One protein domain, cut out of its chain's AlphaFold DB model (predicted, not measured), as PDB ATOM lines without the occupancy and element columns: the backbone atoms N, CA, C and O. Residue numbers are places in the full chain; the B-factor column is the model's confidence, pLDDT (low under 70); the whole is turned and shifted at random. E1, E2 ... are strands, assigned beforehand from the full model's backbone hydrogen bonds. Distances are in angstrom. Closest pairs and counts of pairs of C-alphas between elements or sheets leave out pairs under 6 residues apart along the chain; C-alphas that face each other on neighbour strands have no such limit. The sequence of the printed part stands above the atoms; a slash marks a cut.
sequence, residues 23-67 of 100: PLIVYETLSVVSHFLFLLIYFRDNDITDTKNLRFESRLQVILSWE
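Overview. This is residues 23 to 67 of the 100 residues of the protein "Neur_chan_LBD domain-containing protein" of Oncorhynchus mykiss (UniProt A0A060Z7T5). The printed part is one long, narrow hairpin: strands E1 and E2 run side by side as a two-stranded ribbon, and a wide loop, residues 35 to 53, joins them at one end. Residues 37 to 46 of that loop stick out beyond the ribbon. The printed part has 45 residues, with no named helix and two named strands, E1 then E2, in an antiparallel sheet; the class is all strand. It is extended, with a radius of gyration of the C-alphas of 17.3 A, and spans 60 by 19 by 9 A.

Arrangement. E1, residues 23 to 34, and E2, residues 54 to 65, are antiparallel neighbours, a hairpin, at 169 degrees between directions. C-alphas 29 and 58 face each other at 4.6 A. N 26 and O 61, at 2.8 A, and N 55 and O 33, at 3.1 A, are within hydrogen-bond range.

Along the chain. E1 measures 33.3 A from C-alpha 23 at (207.711, 201.522, 203.160) to C-alpha 34. E2 measures 34.0 A and ends with C-alpha 65 at (209.795, 200.391, 210.183).

Size, cuts and confidence. The C-alphas of Asp 45 and Glu 67, the two farthest apart, are 60.4 A apart. The printed part has no cut. The link from E1 to E2 is long, 19 residues. The model's pLDDT is under 70 at residues 32 to 54.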
ATOM      1  N   PRO A  23     207.062 201.004 204.365       93.06
ATOM      2  CA  PRO A  23     207.711 201.522 203.160       93.06
ATOM      3  C   PRO A  23     207.537 200.634 201.926       93.06
ATOM      4  O   PRO A  23     207.624 201.130 200.805       93.06
ATOM      5  N   LEU A  24     207.320 199.330 202.110       92.94
ATOM      6  CA  LEU A  24     207.140 198.398 201.006       92.94
ATOM      7  C   LEU A  24     206.097 197.344 201.356       92.94
ATOM      8  O   LEU A  24     206.201 196.664 202.378       92.94
ATOM      9  N   ILE A  25     205.141 197.183 200.447       91.56
ATOM     10  CA  ILE A  25     204.205 196.067 200.411       91.56
ATOM     11  C   ILE A  25     204.295 195.473 199.013       91.56
ATOM     12  O   ILE A  25     204.005 196.147 198.025       91.56
ATOM     13  N   VAL A  26     204.704 194.213 198.928       92.88
ATOM     14  CA  VAL A  26     204.691 193.442 197.687       92.88
ATOM     15  C   VAL A  26     203.619 192.379 197.813       92.88
ATOM     16  O   VAL A  26     203.597 191.615 198.779       92.88
ATOM     17  N   TYR A  27     202.735 192.341 196.823       88.94
ATOM     18  CA  TYR A  27     201.719 191.313 196.695       88.94
ATOM     19  C   TYR A  27     202.011 190.475 195.455       88.94
ATOM     20  O   TYR A  27     202.373 190.997 194.401       88.94
ATOM     21  N   GLU A  28     201.833 189.170 195.583       90.00
ATOM     22  CA  GLU A  28     201.918 188.245 194.464       90.00
ATOM     23  C   GLU A  28     200.739 187.283 194.526       90.00
ATOM     24  O   GLU A  28     200.536 186.596 195.529       90.00
ATOM     25  N   THR A  29     199.955 187.249 193.451       87.88
ATOM     26  CA  THR A  29     198.899 186.252 193.280       87.88
ATOM     27  C   THR A  29     199.546 184.940 192.873       87.88
ATOM     28  O   THR A  29     200.112 184.846 191.787       87.88
ATOM     29  N   LEU A  30     199.457 183.933 193.737       82.81
ATOM     30  CA  LEU A  30     200.027 182.617 193.466       82.81
ATOM     31  C   LEU A  30     199.047 181.754 192.676       82.81
ATOM     32  O   LEU A  30     199.435 181.094 191.714       82.81
ATOM     33  N   SER A  31     197.773 181.760 193.071       77.69
ATOM     34  CA  SER A  31     196.748 180.958 192.413       77.69
ATOM     35  C   SER A  31     195.337 181.457 192.711       77.69
ATOM     36  O   SER A  31     195.034 181.927 193.810       77.69
ATOM     37  N   VAL A  32     194.455 181.300 191.726       66.12
ATOM     38  CA  VAL A  32     193.004 181.354 191.908       66.12
ATOM     39  C   VAL A  32     192.502 179.942 191.646       66.12
ATOM     40  O   VAL A  32     192.241 179.562 190.503       66.12
ATOM     41  N   VAL A  33     192.429 179.128 192.698       60.44
ATOM     42  CA  VAL A  33     191.952 177.752 192.563       60.44
ATOM     43  C   VAL A  33     190.437 177.766 192.683       60.44
ATOM     44  O   VAL A  33     189.871 177.858 193.773       60.44
ATOM     45  N   SER A  34     189.765 177.625 191.544       54.78
ATOM     46  CA  SER A  34     188.496 176.910 191.540       54.78
ATOM     47  C   SER A  34     188.831 175.423 191.617       54.78
ATOM     48  O   SER A  34     189.624 174.927 190.812       54.78
ATOM     49  N   HIS A  35     188.235 174.707 192.573       53.41
ATOM     50  CA  HIS A  35     188.406 173.258 192.772       53.41
ATOM     51  C   HIS A  35     188.150 172.432 191.486       53.41
ATOM     52  O   HIS A  35     188.525 171.267 191.404       53.41
ATOM     53  N   PHE A  36     187.560 173.053 190.462       51.47
ATOM     54  CA  PHE A  36     187.302 172.498 189.139       51.47
ATOM     55  C   PHE A  36     188.542 172.285 188.259       51.47
ATOM     56  O   PHE A  36     188.536 171.371 187.437       51.47
ATOM     57  N   LEU A  37     189.613 173.082 188.375       51.31
ATOM     58  CA  LEU A  37     190.670 173.040 187.348       51.31
ATOM     59  C   LEU A  37     191.523 171.761 187.402       51.31
ATOM     60  O   LEU A  37     192.034 171.322 186.375       51.31
ATOM     61  N   PHE A  38     191.630 171.123 188.571       52.84
ATOM     62  CA  PHE A  38     192.358 169.856 188.706       52.84
ATOM     63  C   PHE A  38     191.530 168.643 188.238       52.84
ATOM     64  O   PHE A  38     192.094 167.602 187.914       52.84
ATOM     65  N   LEU A  39     190.199 168.784 188.146       51.53
ATOM     66  CA  LEU A  39     189.279 167.712 187.742       51.53
ATOM     67  C   LEU A  39     188.809 167.825 186.278       51.53
ATOM     68  O   LEU A  39     188.458 166.814 185.676       51.53
ATOM     69  N   LEU A  40     188.874 169.012 185.660       50.00
ATOM     70  CA  LEU A  40     188.509 169.220 184.246       50.00
ATOM     71  C   LEU A  40     189.473 168.563 183.242       50.00
ATOM     72  O   LEU A  40     189.102 168.347 182.091       50.00
ATOM     73  N   ILE A  41     190.689 168.204 183.666       52.91
ATOM     74  CA  ILE A  41     191.585 167.332 182.887       52.91
ATOM     75  C   ILE A  41     191.226 165.844 183.010       52.91
ATOM     76  O   ILE A  41     191.666 165.061 182.171       52.91
ATOM     77  N   TYR A  42     190.428 165.443 184.009       51.66
ATOM     78  CA  TYR A  42     190.154 164.031 184.302       51.66
ATOM     79  C   TYR A  42     188.730 163.556 183.995       51.66
ATOM     80  O   TYR A  42     188.561 162.368 183.731       51.66
ATOM     81  N   PHE A  43     187.719 164.426 183.970       53.34
ATOM     82  CA  PHE A  43     186.348 164.000 183.679       53.34
ATOM     83  C   PHE A  43     185.622 164.985 182.762       53.34
ATOM     84  O   PHE A  43     185.267 166.101 183.135       53.34
ATOM     85  N   ARG A  44     185.404 164.533 181.525       57.31
ATOM     86  CA  ARG A  44     184.390 165.064 180.618       57.31
ATOM     87  C   ARG A  44     183.016 164.605 181.121       57.31
ATOM     88  O   ARG A  44     182.879 163.454 181.523       57.31
ATOM     89  N   ASP A  45     182.049 165.507 180.991       53.44
ATOM     90  CA  ASP A  45     180.600 165.369 181.198       53.44
ATOM     91  C   ASP A  45     180.035 165.656 182.605       53.44
ATOM     92  O   ASP A  45     180.167 164.882 183.545       53.44
ATOM     93  N   ASN A  46     179.269 166.758 182.648       54.22
ATOM     94  CA  ASN A  46     178.201 167.096 183.596       54.22
ATOM     95  C   ASN A  46     178.571 167.397 185.058       54.22
ATOM     96  O   ASN A  46     178.058 166.730 185.953       54.22
ATOM     97  N   ASP A  47     179.313 168.477 185.324       53.59
ATOM     98  CA  ASP A  47     179.264 169.075 186.665       53.59
ATOM     99  C   ASP A  47     179.060 170.594 186.626       53.59
ATOM    100  O   ASP A  47     179.684 171.332 185.860       53.59
ATOM    101  N   ILE A  48     178.097 171.031 187.429       51.69
ATOM    102  CA  ILE A  48     177.644 172.408 187.591       51.69
ATOM    103  C   ILE A  48     178.785 173.146 188.286       51.69
ATOM    104  O   ILE A  48     179.176 172.774 189.386       51.69
ATOM    105  N   THR A  49     179.332 174.181 187.648       47.75
ATOM    106  CA  THR A  49     180.434 174.992 188.184       47.75
ATOM    107  C   THR A  49     180.131 175.452 189.612       47.75
ATOM    108  O   THR A  49     179.362 176.397 189.804       47.75
ATOM    109  N   ASP A  50     180.740 174.817 190.615       52.88
ATOM    110  CA  ASP A  50     180.686 175.296 191.994       52.88
ATOM    111  C   ASP A  50     181.670 176.462 192.153       52.88
ATOM    112  O   ASP A  50     182.753 176.361 192.728       52.88
ATOM    113  N   THR A  51     181.297 177.613 191.588       53.66
ATOM    114  CA  THR A  51     181.983 178.897 191.789       53.66
ATOM    115  C   THR A  51     181.832 179.422 193.217       53.66
ATOM    116  O   THR A  51     182.382 180.475 193.535       53.66
ATOM    117  N   LYS A  52     181.119 178.712 194.104       58.81
ATOM    118  CA  LYS A  52     180.870 179.153 195.482       58.81
ATOM    119  C   LYS A  52     182.095 179.009 196.389       58.81
ATOM    120  O   LYS A  52     182.134 179.654 197.429       58.81
ATOM    121  N   ASN A  53     183.098 178.216 195.993       60.69
ATOM    122  CA  ASN A  53     184.292 177.925 196.793       60.69
ATOM    123  C   ASN A  53     185.589 178.290 196.052       60.69
ATOM    124  O   ASN A  53     186.430 177.434 195.772       60.69
ATOM    125  N   LEU A  54     185.747 179.570 195.704       69.00
ATOM    126  CA  LEU A  54     186.998 180.092 195.148       69.00
ATOM    127  C   LEU A  54     188.019 180.297 196.269       69.00
ATOM    128  O   LEU A  54     187.755 181.015 197.233       69.00
ATOM    129  N   ARG A  55     189.197 179.678 196.138       71.44
ATOM    130  CA  ARG A  55     190.337 179.929 197.024       71.44
ATOM    131  C   ARG A  55     191.344 180.824 196.321       71.44
ATOM    132  O   ARG A  55     191.864 180.478 195.260       71.44
ATOM    133  N   PHE A  56     191.595 181.975 196.929       78.44
ATOM    134  CA  PHE A  56     192.633 182.905 196.515       78.44
ATOM    135  C   PHE A  56     193.867 182.682 197.383       78.44
ATOM    136  O   PHE A  56     193.797 182.797 198.606       78.44
ATOM    137  N   GLU A  57     194.984 182.353 196.743       83.06
ATOM    138  CA  GLU A  57     196.280 182.230 197.399       83.06
ATOM    139  C   GLU A  57     197.172 183.386 196.966       83.06
ATOM    140  O   GLU A  57     197.408 183.608 195.772       83.06
ATOM    141  N   SER A  58     197.696 184.114 197.946       85.50
ATOM    142  CA  SER A  58     198.631 185.207 197.721       85.50
ATOM    143  C   SER A  58     199.807 185.139 198.680       85.50
ATOM    144  O   SER A  58     199.714 184.632 199.799       85.50
ATOM    145  N   ARG A  59     200.935 185.676 198.225       89.81
ATOM    146  CA  ARG A  59     202.094 185.951 199.063       89.81
ATOM    147  C   ARG A  59     202.169 187.448 199.304       89.81
ATOM    148  O   ARG A  59     202.283 188.224 198.357       89.81
ATOM    149  N   LEU A  60     202.138 187.827 200.575       90.69
ATOM    150  CA  LEU A  60     202.341 189.199 201.014       90.69
ATOM    151  C   LEU A  60     203.731 189.316 201.639       90.69
ATOM    152  O   LEU A  60     204.067 188.569 202.557       90.69
ATOM    153  N   GLN A  61     204.536 190.249 201.144       93.00
ATOM    154  CA  GLN A  61     205.799 190.637 201.766       93.00
ATOM    155  C   GLN A  61     205.702 192.094 202.189       93.00
ATOM    156  O   GLN A  61     205.388 192.963 201.376       93.00
ATOM    157  N   VAL A  62     205.965 192.352 203.466       92.81
ATOM    158  CA  VAL A  62     205.837 193.680 204.064       92.81
ATOM    159  C   VAL A  62     207.137 194.032 204.762       92.81
ATOM    160  O   VAL A  62     207.659 193.234 205.539       92.81
ATOM    161  N   ILE A  63     207.646 195.232 204.500       94.00
ATOM    162  CA  ILE A  63     208.708 195.837 205.302       94.00
ATOM    163  C   ILE A  63     208.038 196.797 206.277       94.00
ATOM    164  O   ILE A  63     207.291 197.675 205.852       94.00
ATOM    165  N   LEU A  64     208.310 196.621 207.569       94.06
ATOM    166  CA  LEU A  64     207.845 197.496 208.640       94.06
ATOM    167  C   LEU A  64     209.029 198.254 209.226       94.06
ATOM    168  O   LEU A  64     210.106 197.689 209.402       94.06
ATOM    169  N   SER A  65     208.810 199.524 209.547       94.56
ATOM    170  CA  SER A  65     209.795 200.391 210.183       94.56
ATOM    171  C   SER A  65     209.128 201.162 211.313       94.56
ATOM    172  O   SER A  65     208.128 201.843 211.096       94.56
ATOM    173  N   TRP A  66     209.693 201.079 212.509       93.38
ATOM    174  CA  TRP A  66     209.255 201.827 213.684       93.38
ATOM    175  C   TRP A  66     210.474 202.228 214.513       93.38
ATOM    176  O   TRP A  66     211.558 201.669 214.349       93.38
ATOM    177  N   GLU A  67     210.287 203.210 215.386       91.25
ATOM    178  CA  GLU A  67     211.310 203.656 216.325       91.25
ATOM    179  C   GLU A  67     210.986 203.133 217.725       91.25
ATOM    180  O   GLU A  67     209.845 203.228 218.186       91.25
TER     181      GLU A  67